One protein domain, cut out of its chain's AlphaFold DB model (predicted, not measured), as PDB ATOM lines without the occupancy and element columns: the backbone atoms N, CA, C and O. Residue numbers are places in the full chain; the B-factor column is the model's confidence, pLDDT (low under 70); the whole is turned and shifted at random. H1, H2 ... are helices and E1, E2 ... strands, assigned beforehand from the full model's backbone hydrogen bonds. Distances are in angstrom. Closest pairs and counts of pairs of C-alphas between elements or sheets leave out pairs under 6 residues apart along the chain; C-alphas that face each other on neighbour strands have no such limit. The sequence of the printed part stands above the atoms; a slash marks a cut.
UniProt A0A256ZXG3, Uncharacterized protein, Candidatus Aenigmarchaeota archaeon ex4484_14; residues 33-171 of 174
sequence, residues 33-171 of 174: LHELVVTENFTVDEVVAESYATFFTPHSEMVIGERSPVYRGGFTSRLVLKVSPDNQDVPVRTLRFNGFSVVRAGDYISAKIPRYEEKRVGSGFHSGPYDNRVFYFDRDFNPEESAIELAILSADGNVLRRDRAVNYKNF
ATOM      1  N   LEU A  33     512.760 343.818 578.098       90.94
ATOM      2  CA  LEU A  33     513.904 344.123 577.227       90.94
ATOM      3  C   LEU A  33     515.214 344.336 577.990       90.94
ATOM      4  O   LEU A  33     516.261 343.885 577.538       90.94
ATOM      5  N   HIS A  34     515.165 344.993 579.149       91.81
ATOM      6  CA  HIS A  34     516.364 345.258 579.945       91.81
ATOM      7  C   HIS A  34     516.979 343.991 580.560       91.81
ATOM      8  O   HIS A  34     518.159 343.991 580.897       91.81
ATOM      9  N   GLU A  35     516.203 342.912 580.692       92.19
ATOM     10  CA  GLU A  35     516.677 341.599 581.154       92.19
ATOM     11  C   GLU A  35     517.368 340.813 580.030       92.19
ATOM     12  O   GLU A  35     518.054 339.829 580.292       92.19
ATOM     13  N   LEU A  36     517.187 341.246 578.779       94.38
ATOM     14  CA  LEU A  36     517.740 340.634 577.569       94.38
ATOM     15  C   LEU A  36     518.972 341.390 577.051       94.38
ATOM     16  O   LEU A  36     519.391 341.202 575.911       94.38
ATOM     17  N   VAL A  37     519.547 342.276 577.864       95.94
ATOM     18  CA  VAL A  37     520.783 342.990 577.537       95.94
ATOM     19  C   VAL A  37     521.951 342.293 578.213       95.94
ATOM     20  O   VAL A  37     522.038 342.253 579.438       95.94
ATOM     21  N   VAL A  38     522.881 341.795 577.406       95.88
ATOM     22  CA  VAL A  38     524.114 341.160 577.877       95.88
ATOM     23  C   VAL A  38     525.278 342.133 577.707       95.88
ATOM     24  O   VAL A  38     525.261 342.986 576.821       95.88
ATOM     25  N   THR A  39     526.268 342.045 578.590       96.88
ATOM     26  CA  THR A  39     527.500 342.835 578.501       96.88
ATOM     27  C   THR A  39     528.650 341.914 578.139       96.88
ATOM     28  O   THR A  39     528.888 340.949 578.855       96.88
ATOM     29  N   GLU A  40     529.357 342.232 577.061       97.56
ATOM     30  CA  GLU A  40     530.503 341.460 576.578       97.56
ATOM     31  C   GLU A  40     531.689 342.385 576.310       97.56
ATOM     32  O   GLU A  40     531.507 343.551 575.943       97.56
ATOM     33  N   ASN A  41     532.902 341.867 576.494       97.75
ATOM     34  CA  ASN A  41     534.131 342.626 576.288       97.75
ATOM     35  C   ASN A  41     534.814 342.239 574.978       97.75
ATOM     36  O   ASN A  41     534.807 341.075 574.566       97.75
ATOM     37  N   PHE A  42     535.407 343.237 574.332       97.94
ATOM     38  CA  PHE A  42     535.998 343.101 573.014       97.94
ATOM     39  C   PHE A  42     537.244 343.965 572.861       97.94
ATOM     40  O   PHE A  42     537.306 345.086 573.367       97.94
ATOM     41  N   THR A  43     538.177 343.488 572.045       97.94
ATOM     42  CA  THR A  43     539.198 344.332 571.420       97.94
ATOM     43  C   THR A  43     538.684 344.822 570.071       97.94
ATOM     44  O   THR A  43     538.128 344.047 569.292       97.94
ATOM     45  N   VAL A  44     538.834 346.117 569.799       98.00
ATOM     46  CA  VAL A  44     538.424 346.721 568.528       98.00
ATOM     47  C   VAL A  44     539.549 346.586 567.514       98.00
ATOM     48  O   VAL A  44     540.615 347.167 567.683       98.00
ATOM     49  N   ASP A  45     539.294 345.873 566.428       98.06
ATOM     50  CA  ASP A  45     540.270 345.643 565.363       98.06
ATOM     51  C   ASP A  45     540.208 346.750 564.302       98.06
ATOM     52  O   ASP A  45     541.230 347.242 563.829       98.06
ATOM     53  N   GLU A  46     538.995 347.184 563.950       97.56
ATOM     54  CA  GLU A  46     538.754 348.195 562.919       97.56
ATOM     55  C   GLU A  46     537.518 349.035 563.255       97.56
ATOM     56  O   GLU A  46     536.540 348.535 563.815       97.56
ATOM     57  N   VAL A  47     537.542 350.313 562.869       96.06
ATOM     58  CA  VAL A  47     536.419 351.244 563.028       96.06
ATOM     59  C   VAL A  47     536.050 351.827 561.672       96.06
ATOM     60  O   VAL A  47     536.831 352.567 561.073       96.06
ATOM     61  N   VAL A  48     534.830 351.546 561.218       94.25
ATOM     62  CA  VAL A  48     534.262 352.096 559.985       94.25
ATOM     63  C   VAL A  48     533.092 353.006 560.339       94.25
ATOM     64  O   VAL A  48     532.136 352.595 560.998       94.25
ATOM     65  N   ALA A  49     533.156 354.262 559.902       89.31
ATOM     66  CA  ALA A  49     532.055 355.206 560.039       89.31
ATOM     67  C   ALA A  49     531.212 355.204 558.761       89.31
ATOM     68  O   ALA A  49     531.671 355.614 557.696       89.31
ATOM     69  N   GLU A  50     529.960 354.774 558.873       88.19
ATOM     70  CA  GLU A  50     529.004 354.789 557.773       88.19
ATOM     71  C   GLU A  50     528.041 355.961 557.939       88.19
ATOM     72  O   GLU A  50     527.516 356.201 559.026       88.19
ATOM     73  N   SER A  51     527.790 356.687 556.850       83.69
ATOM     74  CA  SER A  51     526.776 357.742 556.789       83.69
ATOM     75  C   SER A  51     525.710 357.359 555.776       83.69
ATOM     76  O   SER A  51     526.037 356.988 554.649       83.69
ATOM     77  N   TYR A  52     524.439 357.473 556.146       82.56
ATOM     78  CA  TYR A  52     523.331 357.157 555.247       82.56
ATOM     79  C   TYR A  52     522.227 358.208 555.300       82.56
ATOM     80  O   TYR A  52     521.951 358.815 556.335       82.56
ATOM     81  N   ALA A  53     521.622 358.433 554.133       84.69
ATOM     82  CA  ALA A  53     520.564 359.411 553.959       84.69
ATOM     83  C   ALA A  53     519.278 358.936 554.642       84.69
ATOM     84  O   ALA A  53     518.855 357.791 554.470       84.69
ATOM     85  N   THR A  54     518.644 359.828 555.397       84.25
ATOM     86  CA  THR A  54     517.345 359.580 556.015       84.25
ATOM     87  C   THR A  54     516.233 360.184 555.174       84.25
ATOM     88  O   THR A  54     516.401 361.198 554.488       84.25
ATOM     89  N   PHE A  55     515.069 359.549 555.238       88.94
ATOM     90  CA  PHE A  55     513.869 359.989 554.551       88.94
ATOM     91  C   PHE A  55     512.703 359.964 555.525       88.94
ATOM     92  O   PHE A  55     512.636 359.082 556.383       88.94
ATOM     93  N   PHE A  56     511.798 360.926 555.405       88.38
ATOM     94  CA  PHE A  56     510.610 360.983 556.245       88.38
ATOM     95  C   PHE A  56     509.410 361.518 555.469       88.38
ATOM     96  O   PHE A  56     509.550 362.236 554.479       88.38
ATOM     97  N   THR A  57     508.228 361.175 555.964       89.00
ATOM     98  CA  THR A  57     506.944 361.709 555.517       89.00
ATOM     99  C   THR A  57     506.224 362.207 556.764       89.00
ATOM    100  O   THR A  57     505.961 361.395 557.656       89.00
ATOM    101  N   PRO A  58     505.935 363.514 556.886       87.38
ATOM    102  CA  PRO A  58     505.131 364.028 557.987       87.38
ATOM    103  C   PRO A  58     503.776 363.321 558.052       87.38
ATOM    104  O   PRO A  58     503.127 363.126 557.026       87.38
ATOM    105  N   HIS A  59     503.306 362.979 559.255       85.56
ATOM    106  CA  HIS A  59     502.002 362.325 559.418       85.56
ATOM    107  C   HIS A  59     500.841 363.148 558.845       85.56
ATOM    108  O   HIS A  59     499.898 362.572 558.311       85.56
ATOM    109  N   SER A  60     500.930 364.479 558.900       87.81
ATOM    110  CA  SER A  60     499.952 365.401 558.306       87.81
ATOM    111  C   SER A  60     499.862 365.319 556.780       87.81
ATOM    112  O   SER A  60     498.906 365.828 556.207       87.81
ATOM    113  N   GLU A  61     500.848 364.704 556.126       89.25
ATOM    114  CA  GLU A  61     500.969 364.617 554.668       89.25
ATOM    115  C   GLU A  61     500.869 363.174 554.157       89.25
ATOM    116  O   GLU A  61     501.028 362.916 552.964       89.25
ATOM    117  N   MET A  62     500.601 362.214 555.046       87.25
ATOM    118  CA  MET A  62     500.345 360.836 554.644       87.25
ATOM    119  C   MET A  62     498.991 360.739 553.934       87.25
ATOM    120  O   MET A  62     497.947 361.020 554.519       87.25
ATOM    121  N   VAL A  63     499.009 360.289 552.680       85.94
ATOM    122  CA  VAL A  63     497.811 360.074 551.857       85.94
ATOM    123  C   VAL A  63     497.507 358.577 551.778       85.94
ATOM    124  O   VAL A  63     498.393 357.772 551.491       85.94
ATOM    125  N   ILE A  64     496.252 358.189 552.032       82.12
ATOM    126  CA  ILE A  64     495.786 356.796 551.946       82.12
ATOM    127  C   ILE A  64     495.298 356.516 550.523       82.12
ATOM    128  O   ILE A  64     494.434 357.224 550.016       82.12
ATOM    129  N   GLY A  65     495.818 355.458 549.897       82.00
ATOM    130  CA  GLY A  65     495.427 355.037 548.545       82.00
ATOM    131  C   GLY A  65     496.255 355.660 547.416       82.00
ATOM    132  O   GLY A  65     496.158 355.205 546.281       82.00
ATOM    133  N   GLU A  66     497.123 356.623 547.733       82.75
ATOM    134  CA  GLU A  66     498.062 357.251 546.798       82.75
ATOM    135  C   GLU A  66     499.486 357.294 547.375       82.75
ATOM    136  O   GLU A  66     499.752 356.864 548.501       82.75
ATOM    137  N   ARG A  67     500.446 357.793 546.587       86.06
ATOM    138  CA  ARG A  67     501.843 357.914 547.011       86.06
ATOM    139  C   ARG A  67     502.021 359.155 547.886       86.06
ATOM    140  O   ARG A  67     501.884 360.273 547.402       86.06
ATOM    141  N   SER A  68     502.395 358.955 549.148       91.19
ATOM    142  CA  SER A  68     502.736 360.061 550.053       91.19
ATOM    143  C   SER A  68     504.074 360.719 549.660       91.19
ATOM    144  O   SER A  68     504.975 360.016 549.180       91.19
ATOM    145  N   PRO A  69     504.238 362.039 549.856       87.12
ATOM    146  CA  PRO A  69     505.500 362.728 549.608       87.12
ATOM    147  C   PRO A  69     506.592 362.223 550.560       87.12
ATOM    148  O   PRO A  69     506.336 361.924 551.724       87.12
ATOM    149  N   VAL A  70     507.823 362.108 550.060       88.12
ATOM    150  CA  VAL A  70     508.985 361.659 550.841       88.12
ATOM    151  C   VAL A  70     510.047 362.748 550.801       88.12
ATOM    152  O   VAL A  70     510.575 363.074 549.737       88.12
ATOM    153  N   TYR A  71     510.379 363.284 551.967       88.25
ATOM    154  CA  TYR A  71     511.364 364.344 552.140       88.25
ATOM    155  C   TYR A  71     512.711 363.756 552.548       88.25
ATOM    156  O   TYR A  71     512.779 362.766 553.279       88.25
ATOM    157  N   ARG A  72     513.805 364.381 552.097       87.81
ATOM    158  CA  ARG A  72     515.154 364.072 552.590       87.81
ATOM    159  C   ARG A  72     515.319 364.695 553.975       87.81
ATOM    160  O   ARG A  72     515.263 365.912 554.104       87.81
ATOM    161  N   GLY A  73     515.515 363.857 554.989       78.00
ATOM    162  CA  GLY A  73     515.672 364.266 556.389       78.00
ATOM    163  C   GLY A  73     517.096 364.663 556.777       78.00
ATOM    164  O   GLY A  73     517.284 365.302 557.806       78.00
ATOM    165  N   GLY A  74     518.093 364.308 555.962       84.25
ATOM    166  CA  GLY A  74     519.509 364.569 556.221       84.25
ATOM    167  C   GLY A  74     520.337 363.289 556.170       84.25
ATOM    168  O   GLY A  74     520.005 362.365 555.427       84.25
ATOM    169  N   PHE A  75     521.413 363.239 556.953       80.62
ATOM    170  CA  PHE A  75     522.256 362.056 557.118       80.62
ATOM    171  C   PHE A  75     522.263 361.626 558.581       80.62
ATOM    172  O   PHE A  75     522.270 362.463 559.482       80.62
ATOM    173  N   THR A  76     522.285 360.322 558.814       80.31
ATOM    174  CA  THR A  76     522.591 359.742 560.121       80.31
ATOM    175  C   THR A  76     523.851 358.895 559.999       80.31
ATOM    176  O   THR A  76     524.161 358.394 558.913       80.31
ATOM    177  N   SER A  77     524.600 358.782 561.092       81.81
ATOM    178  CA  SER A  77     525.841 358.022 561.148       81.81
ATOM    179  C   SER A  77     525.696 356.791 562.033       81.81
ATOM    180  O   SER A  77     524.961 356.782 563.024       81.81
ATOM    181  N   ARG A  78     526.434 355.747 561.671       90.75
ATOM    182  CA  ARG A  78     526.621 354.539 562.469       90.75
ATOM    183  C   ARG A  78     528.079 354.154 562.456       90.75
ATOM    184  O   ARG A  78     528.741 354.224 561.423       90.75
ATOM    185  N   LEU A  79     528.548 353.708 563.611       94.25
ATOM    186  CA  LEU A  79     529.846 353.069 563.725       94.25
ATOM    187  C   LEU A  79     529.672 351.567 563.522       94.25
ATOM    188  O   LEU A  79     528.801 350.939 564.129       94.25
ATOM    189  N   VAL A  80     530.493 351.009 562.644       96.81
ATOM    190  CA  VAL A  80     530.642 349.574 562.432       96.81
ATOM    191  C   VAL A  80     532.031 349.206 562.927       96.81
ATOM    192  O   VAL A  80     533.036 349.647 562.374       96.81
ATOM    193  N   LEU A  81     532.081 348.438 564.008       97.69
ATOM    194  CA  LEU A  81     533.314 348.017 564.660       97.69
ATOM    195  C   LEU A  81     533.581 346.560 564.294       97.69
ATOM    196  O   LEU A  81     532.719 345.711 564.537       97.69
ATOM    197  N   LYS A  82     534.752 346.259 563.733       98.25
ATOM    198  CA  LYS A  82     535.260 344.881 563.699       98.25
ATOM    199  C   LYS A  82     535.913 344.599 565.035       98.25
ATOM    200  O   LYS A  82     536.684 345.422 565.522       98.25
ATOM    201  N   VAL A  83     535.525 343.490 565.648       98.25
ATOM    202  CA  VAL A  83     535.888 343.190 567.027       98.25
ATOM    203  C   VAL A  83     536.292 341.740 567.209       98.25
ATOM    204  O   VAL A  83     535.740 340.833 566.578       98.25
ATOM    205  N   SER A  84     537.181 341.542 568.169       98.06
ATOM    206  CA  SER A  84     537.593 340.244 568.670       98.06
ATOM    207  C   SER A  84     537.100 340.106 570.112       98.06
ATOM    208  O   SER A  84     537.510 340.904 570.958       98.06
ATOM    209  N   PRO A  85     536.180 339.170 570.412       97.44
ATOM    210  CA  PRO A  85     535.704 338.976 571.773       97.44
ATOM    211  C   PRO A  85     536.767 338.312 572.629       97.44
ATOM    212  O   PRO A  85     537.501 337.437 572.168       97.44
ATOM    213  N   ASP A  86     536.759 338.667 573.904       95.31
ATOM    214  CA  ASP A  86     537.593 338.000 574.902       95.31
ATOM    215  C   ASP A  86     537.133 336.566 575.151       95.31
ATOM    216  O   ASP A  86     537.942 335.650 575.309       95.31
ATOM    217  N   ASN A  87     535.814 336.370 575.178       93.81
ATOM    218  CA  ASN A  87     535.216 335.055 575.286       93.81
ATOM    219  C   ASN A  87     535.095 334.422 573.893       93.81
ATOM    220  O   ASN A  87     534.315 334.879 573.056       93.81
ATOM    221  N   GLN A  88     535.833 333.335 573.658       91.62
ATOM    222  CA  GLN A  88     535.823 332.642 572.366       91.62
ATOM    223  C   GLN A  88     534.479 331.981 572.031       91.62
ATOM    224  O   GLN A  88     534.202 331.772 570.850       91.62
ATOM    225  N   ASP A  89     533.627 331.728 573.030       93.56
ATOM    226  CA  ASP A  89     532.276 331.197 572.820       93.56
ATOM    227  C   ASP A  89     531.326 332.241 572.207       93.56
ATOM    228  O   ASP A  89     530.271 331.896 571.675       93.56
ATOM    229  N   VAL A  90     531.693 333.528 572.245       95.44
ATOM    230  CA  VAL A  90     530.906 334.608 571.648       95.44
ATOM    231  C   VAL A  90     531.250 334.706 570.153       95.44
ATOM    232  O   VAL A  90     532.384 335.036 569.793       95.44
ATOM    233  N   PRO A  91     530.297 334.471 569.229       96.94
ATOM    234  CA  PRO A  91     530.557 334.490 567.788       96.94
ATOM    235  C   PRO A  91     530.601 335.906 567.199       96.94
ATOM    236  O   PRO A  91     530.898 336.062 566.017       96.94
ATOM    237  N   VAL A  92     530.302 336.937 567.992       97.81
ATOM    238  CA  VAL A  92     530.218 338.330 567.538       97.81
ATOM    239  C   VAL A  92     531.579 338.795 567.018       97.81
ATOM    240  O   VAL A  92     532.582 338.740 567.727       97.81
ATOM    241  N   ARG A  93     531.619 339.241 565.761       98.00
ATOM    242  CA  ARG A  93     532.806 339.807 565.091       98.00
ATOM    243  C   ARG A  93     532.566 341.208 564.548       98.00
ATOM    244  O   ARG A  93     533.505 341.895 564.157       98.00
ATOM    245  N   THR A  94     531.306 341.633 564.478       98.12
ATOM    246  CA  THR A  94     530.937 342.984 564.057       98.12
ATOM    247  C   THR A  94     529.924 343.571 565.030       98.12
ATOM    248  O   THR A  94     528.857 342.991 565.230       98.12
ATOM    249  N   LEU A  95     530.231 344.741 565.587       97.75
ATOM    250  CA  LEU A  95     529.296 345.531 566.384       97.75
ATOM    251  C   LEU A  95     528.824 346.751 565.600       97.75
ATOM    252  O   LEU A  95     529.619 347.540 565.092       97.75
ATOM    253  N   ARG A  96     527.508 346.923 565.532       96.94
ATOM    254  CA  ARG A  96     526.844 348.094 564.961       96.94
ATOM    255  C   ARG A  96     526.408 349.013 566.089       96.94
ATOM    256  O   ARG A  96     525.632 348.613 566.952       96.94
ATOM    257  N   PHE A  97     526.867 350.255 566.069       96.00
ATOM    258  CA  PHE A  97     526.536 351.242 567.087       96.00
ATOM    259  C   PHE A  97     525.877 352.465 566.453       96.00
ATOM    260  O   PHE A  97     526.506 353.251 565.741       96.00
ATOM    261  N   ASN A  98     524.578 352.614 566.715       92.56
ATOM    262  CA  ASN A  98     523.771 353.740 566.243       92.56
ATOM    263  C   ASN A  98     523.909 354.920 567.213       92.56
ATOM    264  O   ASN A  98     522.988 355.242 567.967       92.56
ATOM    265  N   GLY A  99     525.086 355.530 567.222       86.62
ATOM    266  CA  GLY A  99     525.432 356.656 568.076       86.62
ATOM    267  C   GLY A  99     526.811 357.197 567.724       86.62
ATOM    268  O   GLY A  99     527.496 356.680 566.843       86.62
ATOM    269  N   PHE A 100     527.224 358.246 568.426       87.62
ATOM    270  CA  PHE A 100     528.574 358.778 568.308       87.62
ATOM    271  C   PHE A 100     529.454 358.196 569.414       87.62
ATOM    272  O   PHE A 100     529.075 358.233 570.582       87.62
ATOM    273  N   SER A 101     530.625 357.684 569.049       91.62
ATOM    274  CA  SER A 101     531.642 357.234 569.994       91.62
ATOM    275  C   SER A 101     533.032 357.596 569.481       91.62
ATOM    276  O   SER A 101     533.240 357.753 568.280       91.62
ATOM    277  N   VAL A 102     533.973 357.759 570.409       93.44
ATOM    278  CA  VAL A 102     535.378 358.092 570.119       93.44
ATOM    279  C   VAL A 102     536.283 356.860 570.050       93.44
ATOM    280  O   VAL A 102     537.501 357.025 570.026       93.44
ATOM    281  N   VAL A 103     535.687 355.662 570.036       95.38
ATOM    282  CA  VAL A 103     536.376 354.369 569.921       95.38
ATOM    283  C   VAL A 103     537.305 354.341 568.706       95.38
ATOM    284  O   VAL A 103     536.960 354.827 567.624       95.38
ATOM    285  N   ARG A 104     538.481 353.746 568.891       96.25
ATOM    286  CA  ARG A 104     539.537 353.574 567.891       96.25
ATOM    287  C   ARG A 104     539.938 352.107 567.786       96.25
ATOM    288  O   ARG A 104     539.699 351.315 568.691       96.25
ATOM    289  N   ALA A 105     540.586 351.758 566.677       97.38
ATOM    290  CA  ALA A 105     541.264 350.472 566.564       97.38
ATOM    291  C   ALA A 105     542.330 350.344 567.667       97.38
ATOM    292  O   ALA A 105     543.073 351.294 567.928       97.38
ATOM    293  N   GLY A 106     542.382 349.180 568.305       96.56
ATOM    294  CA  GLY A 106     543.199 348.874 569.476       96.56
ATOM    295  C   GLY A 106     542.528 349.162 570.821       96.56
ATOM    296  O   GLY A 106     543.057 348.728 571.843       96.56
ATOM    297  N   ASP A 107     541.385 349.856 570.857       97.31
ATOM    298  CA  ASP A 107     540.681 350.096 572.118       97.31
ATOM    299  C   ASP A 107     540.089 348.793 572.667       97.31
ATOM    300  O   ASP A 107     539.517 347.979 571.936       97.31
ATOM    301  N   TYR A 108     540.174 348.642 573.986       97.81
ATOM    302  CA  TYR A 108     539.463 347.608 574.721       97.81
ATOM    303  C   TYR A 108     538.122 348.166 575.204       97.81
ATOM    304  O   TYR A 108     538.069 349.226 575.837       97.81
ATOM    305  N   ILE A 109     537.025 347.489 574.870       98.12
ATOM    306  CA  ILE A 109     535.670 347.984 575.107       98.12
ATOM    307  C   ILE A 109     534.787 346.950 575.802       98.12
ATOM    308  O   ILE A 109     534.933 345.748 575.610       98.12
ATOM    309  N   SER A 110     533.806 347.440 576.551       98.06
ATOM    310  CA  SER A 110     532.668 346.673 577.049       98.06
ATOM    311  C   SER A 110     531.406 347.132 576.329       98.06
ATOM    312  O   SER A 110     531.065 348.318 576.364       98.06
ATOM    313  N   ALA A 111     530.716 346.225 575.648       97.94
ATOM    314  CA  ALA A 111     529.529 346.529 574.864       97.94
ATOM    315  C   ALA A 111     528.282 345.911 575.498       97.94
ATOM    316  O   ALA A 111     528.253 344.722 575.813       97.94
ATOM    317  N   LYS A 112     527.219 346.712 575.628       97.56
ATOM    318  CA  LYS A 112     525.879 346.208 575.953       97.56
ATOM    319  C   LYS A 112     525.140 345.846 574.679       97.56
ATOM    320  O   LYS A 112     524.886 346.723 573.849       97.56
ATOM    321  N   ILE A 113     524.772 344.579 574.553       97.31
ATOM    322  CA  ILE A 113     524.173 343.986 573.360       97.31
ATOM    323  C   ILE A 113     522.788 343.438 573.729       97.31
ATOM    324  O   ILE A 113     522.693 342.530 574.557       97.31
ATOM    325  N   PRO A 114     521.702 343.966 573.141       95.94
ATOM    326  CA  PRO A 114     520.385 343.360 573.252       95.94
ATOM    327  C   PRO A 114     520.351 342.038 572.484       95.94
ATOM    328  O   PRO A 114     520.534 342.005 571.266       95.94
ATOM    329  N   ARG A 115     520.068 340.953 573.192       94.69
ATOM    330  CA  ARG A 115     520.027 339.599 572.655       94.69
ATOM    331  C   ARG A 115     518.607 339.058 572.768       94.69
ATOM    332  O   ARG A 115     518.263 338.366 573.720       94.69
ATOM    333  N   TYR A 116     517.766 339.436 571.807       94.25
ATOM    334  CA  TYR A 116     516.359 339.045 571.815       94.25
ATOM    335  C   TYR A 116     515.774 338.753 570.429       94.25
ATOM    336  O   TYR A 116     516.282 339.238 569.413       94.25
ATOM    337  N   GLU A 117     514.677 337.996 570.415       92.69
ATOM    338  CA  GLU A 117     513.741 337.843 569.297       92.69
ATOM    339  C   GLU A 117     512.378 338.447 569.645       92.69
ATOM    340  O   GLU A 117     511.900 338.317 570.774       92.69
ATOM    341  N   GLU A 118     511.736 339.080 568.663       90.31
ATOM    342  CA  GLU A 118     510.377 339.610 568.794       90.31
ATOM    343  C   GLU A 118     509.361 338.625 568.221       90.31
ATOM    344  O   GLU A 118     509.469 338.208 567.066       90.31
ATOM    345  N   LYS A 119     508.305 338.324 568.981       86.88
ATOM    346  CA  LYS A 119     507.104 337.674 568.445       86.88
ATOM    347  C   LYS A 119     505.899 338.581 568.615       86.88
ATOM    348  O   LYS A 119     505.693 339.182 569.668       86.88
ATOM    349  N   ARG A 120     505.087 338.666 567.563       83.06
ATOM    350  CA  ARG A 120     503.824 339.410 567.551       83.06
ATOM    351  C   ARG A 120     502.671 338.442 567.390       83.06
ATOM    352  O   ARG A 120     502.732 337.534 566.562       83.06
ATOM    353  N   VAL A 121     501.610 338.662 568.152       72.81
ATOM    354  CA  VAL A 121     500.407 337.836 568.068       72.81
ATOM    355  C   VAL A 121     499.622 338.215 566.816       72.81
ATOM    356  O   VAL A 121     499.217 339.360 566.643       72.81
ATOM    357  N   GLY A 122     499.357 337.236 565.946       63.41
ATOM    358  CA  GLY A 122     498.446 337.411 564.811       63.41
ATOM    359  C   GLY A 122     499.085 337.780 563.471       63.41
ATOM    360  O   GLY A 122     498.450 338.471 562.681       63.41
ATOM    361  N   SER A 123     500.276 337.270 563.144       52.38
ATOM    362  CA  SER A 123     500.835 337.366 561.779       52.38
ATOM    363  C   SER A 123     500.073 336.547 560.712       52.38
ATOM    364  O   SER A 123     500.513 336.465 559.567       52.38
ATOM    365  N   GLY A 124     498.909 335.978 561.046       46.03
ATOM    366  CA  GLY A 124     497.980 335.332 560.118       46.03
ATOM    367  C   GLY A 124     496.684 336.135 559.975       46.03
ATOM    368  O   GLY A 124     496.052 336.468 560.974       46.03
ATOM    369  N   PHE A 125     496.304 336.434 558.729       43.97
ATOM    370  CA  PHE A 125     495.093 337.139 558.277       43.97
ATOM    371  C   PHE A 125     493.831 336.912 559.138       43.97
ATOM    372  O   PHE A 125     492.993 336.077 558.797       43.97
ATOM    373  N   HIS A 126     493.621 337.696 560.201       44.62
ATOM    374  CA  HIS A 126     492.369 337.694 560.965       44.62
ATOM    375  C   HIS A 126     491.885 339.119 561.255       44.62
ATOM    376  O   HIS A 126     492.560 339.924 561.891       44.62
ATOM    377  N   SER A 127     490.667 339.398 560.794       40.56
ATOM    378  CA  SER A 127     489.909 340.653 560.844       40.56
ATOM    379  C   SER A 127     489.334 340.963 562.239       40.56
ATOM    380  O   SER A 127     488.135 341.187 562.407       40.56
ATOM    381  N   GLY A 128     490.190 340.961 563.263       51.28
ATOM    382  CA  GLY A 128     489.879 341.440 564.616       51.28
ATOM    383  C   GLY A 128     490.708 342.676 564.988       51.28
ATOM    384  O   GLY A 128     491.632 343.015 564.250       51.28
ATOM    385  N   PRO A 129     490.417 343.356 566.119       52.59
ATOM    386  CA  PRO A 129     491.280 344.427 566.609       52.59
ATOM    387  C   PRO A 129     492.703 343.879 566.749       52.59
ATOM    388  O   PRO A 129     492.914 342.842 567.389       52.59
ATOM    389  N   TYR A 130     493.643 344.532 566.066       56.34
ATOM    390  CA  TYR A 130     495.048 344.152 566.041       56.34
ATOM    391  C   TYR A 130     495.576 344.115 567.475       56.34
ATOM    392  O   TYR A 130     495.667 345.145 568.142       56.34
ATOM    393  N   ASP A 131     495.891 342.916 567.959       63.38
ATOM    394  CA  ASP A 131     496.586 342.763 569.226       63.38
ATOM    395  C   ASP A 131     498.073 342.999 568.948       63.38
ATOM    396  O   ASP A 131     498.811 342.080 568.611       63.38
ATOM    397  N   ASN A 132     498.489 344.266 568.998       68.31
ATOM    398  CA  ASN A 132     499.857 344.700 568.692       68.31
ATOM    399  C   ASN A 132     500.857 344.380 569.817       68.31
ATOM    400  O   ASN A 132     501.919 345.001 569.889       68.31
ATOM    401  N   ARG A 133     500.531 343.442 570.712       81.69
ATOM    402  CA  ARG A 133     501.448 343.016 571.768       81.69
ATOM    403  C   ARG A 133     502.691 342.368 571.157       81.69
ATOM    404  O   ARG A 133     502.600 341.479 570.305       81.69
ATOM    405  N   VAL A 134     503.846 342.860 571.594       86.44
ATOM    406  CA  VAL A 134     505.171 342.352 571.239       86.44
ATOM    407  C   VAL A 134     505.717 341.623 572.455       86.44
ATOM    408  O   VAL A 134     505.711 342.170 573.556       86.44
ATOM    409  N   PHE A 135     506.178 340.400 572.239       89.94
ATOM    410  CA  PHE A 135     506.795 339.554 573.250       89.94
ATOM    411  C   PHE A 135     508.265 339.358 572.898       89.94
ATOM    412  O   PHE A 135     508.594 339.194 571.718       89.94
ATOM    413  N   TYR A 136     509.128 339.376 573.910       93.31
ATOM    414  CA  TYR A 136     510.575 339.310 573.739       93.31
ATOM    415  C   TYR A 136     511.135 338.052 574.386       93.31
ATOM    416  O   TYR A 136     510.865 337.764 575.554       93.31
ATOM    417  N   PHE A 137     511.943 337.325 573.626       93.19
ATOM    418  CA  PHE A 137     512.547 336.068 574.051       93.19
ATOM    419  C   PHE A 137     514.056 336.140 573.905       93.19
ATOM    420  O   PHE A 137     514.552 336.815 573.009       93.19
ATOM    421  N   ASP A 138     514.770 335.443 574.783       94.31
ATOM    422  CA  ASP A 138     516.218 335.287 574.669       94.31
ATOM    423  C   ASP A 138     516.572 334.487 573.407       94.31
ATOM    424  O   ASP A 138     515.779 333.664 572.942       94.31
ATOM    425  N   ARG A 139     517.762 334.727 572.866       94.94
ATOM    426  CA  ARG A 139     518.294 334.030 571.690       94.94
ATOM    427  C   ARG A 139     519.799 333.872 571.791       94.94
ATOM    428  O   ARG A 139     520.424 334.476 572.651       94.94
ATOM    429  N   ASP A 140     520.397 333.140 570.867       95.62
ATOM    430  CA  ASP A 140     521.851 333.093 570.757       95.62
ATOM    431  C   ASP A 140     522.410 334.333 570.045       95.62
ATOM    432  O   ASP A 140     521.693 335.071 569.356       95.62
ATOM    433  N   PHE A 141     523.706 334.582 570.234       96.38
ATOM    434  CA  PHE A 141     524.420 335.642 569.529       96.38
ATOM    435  C   PHE A 141     524.592 335.314 568.047       96.38
ATOM    436  O   PHE A 141     524.895 334.185 567.665       96.38
ATOM    437  N   ASN A 142     524.497 336.349 567.222       96.50
ATOM    438  CA  ASN A 142     524.870 336.312 565.819       96.50
ATOM    439  C   ASN A 142     526.302 336.839 565.624       96.50
ATOM    440  O   ASN A 142     526.822 337.570 566.467       96.50
ATOM    441  N   PRO A 143     526.948 336.546 564.482       97.25
ATOM    442  CA  PRO A 143     528.250 337.131 564.154       97.25
ATOM    443  C   PRO A 143     528.236 338.662 564.035       97.25
ATOM    444  O   PRO A 143     529.266 339.316 564.215       97.25
ATOM    445  N   GLU A 144     527.073 339.240 563.736       97.69
ATOM    446  CA  GLU A 144     526.858 340.679 563.685       97.69
ATOM    447  C   GLU A 144     525.777 341.074 564.684       97.69
ATOM    448  O   GLU A 144     524.652 340.581 564.614       97.69
ATOM    449  N   GLU A 145     526.107 341.994 565.585       97.50
ATOM    450  CA  GLU A 145     525.196 342.442 566.632       97.50
ATOM    451  C   GLU A 145     525.118 343.961 566.705       97.50
ATOM    452  O   GLU A 145     525.998 344.683 566.232       97.50
ATOM    453  N   SER A 146     524.041 344.459 567.307       96.06
ATOM    454  CA  SER A 146     523.907 345.882 567.619       96.06
ATOM    455  C   SER A 146     524.255 346.137 569.079       96.06
ATOM    456  O   SER A 146     523.716 345.486 569.968       96.06
ATOM    457  N   ALA A 147     525.112 347.121 569.332       96.94
ATOM    458  CA  ALA A 147     525.398 347.599 570.677       96.94
ATOM    459  C   ALA A 147     524.546 348.835 570.992       96.94
ATOM    460  O   ALA A 147     524.368 349.721 570.152       96.94
ATOM    461  N   ILE A 148     524.042 348.909 572.222       96.44
ATOM    462  CA  ILE A 148     523.266 350.053 572.727       96.44
ATOM    463  C   ILE A 148     524.080 350.962 573.651       96.44
ATOM    464  O   ILE A 148     523.720 352.119 573.858       96.44
ATOM    465  N   GLU A 149     525.186 350.462 574.197       97.56
ATOM    466  CA  GLU A 149     526.151 351.221 574.990       97.56
ATOM    467  C   GLU A 149     527.539 350.639 574.740       97.56
ATOM    468  O   GLU A 149     527.693 349.418 574.682       97.56
ATOM    469  N   LEU A 150     528.528 351.516 574.603       97.75
ATOM    470  CA  LEU A 150     529.941 351.168 574.537       97.75
ATOM    471  C   LEU A 150     530.652 351.838 575.710       97.75
ATOM    472  O   LEU A 150     530.501 353.041 575.927       97.75
ATOM    473  N   ALA A 151     531.427 351.067 576.461       97.94
ATOM    474  CA  ALA A 151     532.324 351.543 577.499       97.94
ATOM    475  C   ALA A 151     533.767 351.339 577.034       97.94
ATOM    476  O   ALA A 151     534.156 350.205 576.795       97.94
ATOM    477  N   ILE A 152     534.561 352.404 576.937       97.69
ATOM    478  CA  ILE A 152     536.005 352.281 576.693       97.69
ATOM    479  C   ILE A 152     536.671 351.959 578.026       97.69
ATOM    480  O   ILE A 152     536.427 352.651 579.022       97.69
ATOM    481  N   LEU A 153     537.490 350.914 578.046       97.38
ATOM    482  CA  LEU A 153     538.175 350.414 579.228       97.38
ATOM    483  C   LEU A 153     539.658 350.805 579.199       97.38
ATOM    484  O   LEU A 153     540.279 350.883 578.141       97.38
ATOM    485  N   SER A 154     540.235 351.066 580.371       94.62
ATOM    486  CA  SER A 154     541.684 351.173 580.537       94.62
ATOM    487  C   SER A 154     542.331 349.785 580.546       94.62
ATOM    488  O   SER A 154     541.644 348.773 580.685       94.62
ATOM    489  N   ALA A 155     543.664 349.737 580.475       90.38
ATOM    490  CA  ALA A 155     544.420 348.490 580.627       90.38
ATOM    491  C   ALA A 155     544.123 347.761 581.956       90.38
ATOM    492  O   ALA A 155     544.143 346.537 582.003       90.38
ATOM    493  N   ASP A 156     543.783 348.510 583.009       91.94
ATOM    494  CA  ASP A 156     543.412 347.974 584.328       91.94
ATOM    495  C   ASP A 156     541.916 347.601 584.436       91.94
ATOM    496  O   ASP A 156     541.428 347.301 585.524       91.94
ATOM    497  N   GLY A 157     541.156 347.682 583.337       90.31
ATOM    498  CA  GLY A 157     539.723 347.371 583.290       90.31
ATOM    499  C   GLY A 157     538.795 348.485 583.796       90.31
ATOM    500  O   GLY A 157     537.584 348.284 583.885       90.31
ATOM    501  N   ASN A 158     539.320 349.673 584.108       95.12
ATOM    502  CA  ASN A 158     538.497 350.794 584.564       95.12
ATOM    503  C   ASN A 158     537.768 351.460 583.395       95.12
ATOM    504  O   ASN A 158     538.344 351.685 582.333       95.12
ATOM    505  N   VAL A 159     536.509 351.847 583.600       97.00
ATOM    506  CA  VAL A 159     535.725 352.543 582.569       97.00
ATOM    507  C   VAL A 159     536.219 353.979 582.421       97.00
ATOM    508  O   VAL A 159     536.019 354.806 583.310       97.00
ATOM    509  N   LEU A 160     536.813 354.288 581.272       95.62
ATOM    510  CA  LEU A 160     537.278 355.628 580.918       95.62
ATOM    511  C   LEU A 160     536.140 356.502 580.390       95.62
ATOM    512  O   LEU A 160     536.087 357.703 580.653       95.62
ATOM    513  N   ARG A 161     535.221 355.905 579.624       96.19
ATOM    514  CA  ARG A 161     534.121 356.618 578.967       96.19
ATOM    515  C   ARG A 161     532.964 355.680 578.661       96.19
ATOM    516  O   ARG A 161     533.191 354.505 578.407       96.19
ATOM    517  N   ARG A 162     531.738 356.216 578.639       97.25
ATOM    518  CA  ARG A 162     530.543 355.537 578.122       97.25
ATOM    519  C   ARG A 162     529.870 356.373 577.048       97.25
ATOM    520  O   ARG A 162     529.596 357.548 577.279       97.25
ATOM    521  N   ASP A 163     529.546 355.740 575.934       96.44
ATOM    522  CA  ASP A 163     528.750 356.315 574.858       96.44
ATOM    523  C   ASP A 163     527.490 355.464 574.657       96.44
ATOM    524  O   ASP A 163     527.535 354.234 574.712       96.44
ATOM    525  N   ARG A 164     526.342 356.114 574.439       96.00
ATOM    526  CA  ARG A 164     525.029 355.460 574.339       96.00
ATOM    527  C   ARG A 164     524.427 355.646 572.956       96.00
ATOM    528  O   ARG A 164     524.514 356.730 572.380       96.00
ATOM    529  N   ALA A 165     523.799 354.593 572.448       93.38
ATOM    530  CA  ALA A 165     523.070 354.634 571.194       93.38
ATOM    531  C   ALA A 165     521.780 355.458 571.333       93.38
ATOM    532  O   ALA A 165     521.235 355.631 572.427       93.38
ATOM    533  N   VAL A 166     521.249 355.922 570.203       90.19
ATOM    534  CA  VAL A 166     520.011 356.723 570.145       90.19
ATOM    535  C   VAL A 166     518.820 355.985 570.771       90.19
ATOM    536  O   VAL A 166     517.967 356.600 571.408       90.19
ATOM    537  N   ASN A 167     518.776 354.659 570.638       89.69
ATOM    538  CA  ASN A 167     517.709 353.800 571.151       89.69
ATOM    539  C   ASN A 167     517.965 353.251 572.568       89.69
ATOM    540  O   ASN A 167     517.191 352.416 573.026       89.69
ATOM    541  N   TYR A 168     519.003 353.709 573.279       92.44
ATOM    542  CA  TYR A 168     519.387 353.185 574.598       92.44
ATOM    543  C   TYR A 168     518.226 353.137 575.604       92.44
ATOM    544  O   TYR A 168     518.087 352.166 576.345       92.44
ATOM    545  N   LYS A 169     517.358 354.159 575.598       92.75
ATOM    546  CA  LYS A 169     516.212 354.263 576.517       92.75
ATOM    547  C   LYS A 169     515.233 353.090 576.418       92.75
ATOM    548  O   LYS A 169     514.587 352.777 577.404       92.75
ATOM    549  N   ASN A 170     515.164 352.416 575.272       89.56
ATOM    550  CA  ASN A 170     514.244 351.297 575.064       89.56
ATOM    551  C   ASN A 170     514.674 350.026 575.819       89.56
ATOM    552  O   ASN A 170     513.893 349.088 575.932       89.56
ATOM    553  N   PHE A 171     515.918 349.979 576.298       89.94
ATOM    554  CA  PHE A 171     516.550 348.774 576.840       89.94
ATOM    555  C   PHE A 171     516.998 348.929 578.292       89.94
ATOM    556  O   PHE A 171     517.678 348.057 578.826       89.94
TER     557      PHE A 171
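AT A GLANCE: This is residues 33 to 171 of the 174 residues of an uncharacterized protein of Candidatus Aenigmarchaeota archaeon ex4484_14 (UniProt A0A256ZXG3). A sheet folded back on itself makes a small body, with leaves E7 E3 E2 and E4 E8 E9 face to face and E1 as the hinge; two hairpin arms reach from it, E1 with E2 and E5 with E6. The short helices H1 and H2 sit together beside the body. The printed part has 139 residues, in the order H1 E1 E2 E3 E4 E5 E6 E7 E8 E9 H2, and is mostly strand. The mixed sheet runs E7 E3 E2 E1 E4 E8 E9, and E5 and E6 form an antiparallel pair. The whole is loose, with a radius of gyration of the C-alphas of 18.8 A, and elongated, spanning 59 by 34 by 22 A.

HOW THE PARTS SIT: H1, residues 33 to 36, only grazes the sheet. E1, residues 37 to 56, bends by 132 degrees at residue 40 and forms a hairpin with E2, residues 71 to 85; N 50 and O 78 are 2.9 A apart. E3, residues 94 to 97, completes a meander, each strand the antiparallel neighbour of the one before, with N 95 and O 81 2.9 A apart. E4, residues 108 to 114, is antiparallel to E1, with N 40 and O 111 3.0 A apart; E1 E2 E3 E4 form a Greek key, four strands in a row of which three, E1 E2 E3, are a meander and the first is the antiparallel neighbour of the fourth. E4 runs on at 18 degrees into E5, residues 116 to 120, whose hairpin partner is E6, residues 134 to 138; N 117 and O 137 are 2.9 A apart. E7, residues 144 to 147, is an edge strand parallel to E3, with N 145 and O 94 2.9 A apart; the closest C-alphas of E4 and E7, Ile 113 and Ala 147, are 4.7 A apart. E7 runs on at 88 degrees into E8, residues 149 to 153, antiparallel to E4, with N 110 and O 151 2.8 A apart. E9, residues 159 to 164, forms a hairpin with E8; N 150 and O 163 are 2.9 A apart. H2, residues 168 to 171, only grazes the sheet and only just touches H1, with 3 pairs of C-alphas within 8 A, the closest being His 34 and Phe 171 at 4.7 A. Both helices are too short for an O i to N i+4 pair; each has its 1 O i to N i+3 pair within range.

IN THESE COORDINATES: H1 begins at C-alpha 33 (513.904, 344.123, 577.227). E1 spans 29.7 A, E2 40.3 A and E4 19.6 A. H2 ends at C-alpha 171 (516.550, 348.774, 576.840).

THE WHOLE: The C-alphas farthest apart, Gly 65 and Asp 156, are 60.3 A apart. The printed part has no cut. The links E1 to E2 and E5 to E6 are long; residues 123 to 129 stand free. Residues 122 to 132 have pLDDT under 70.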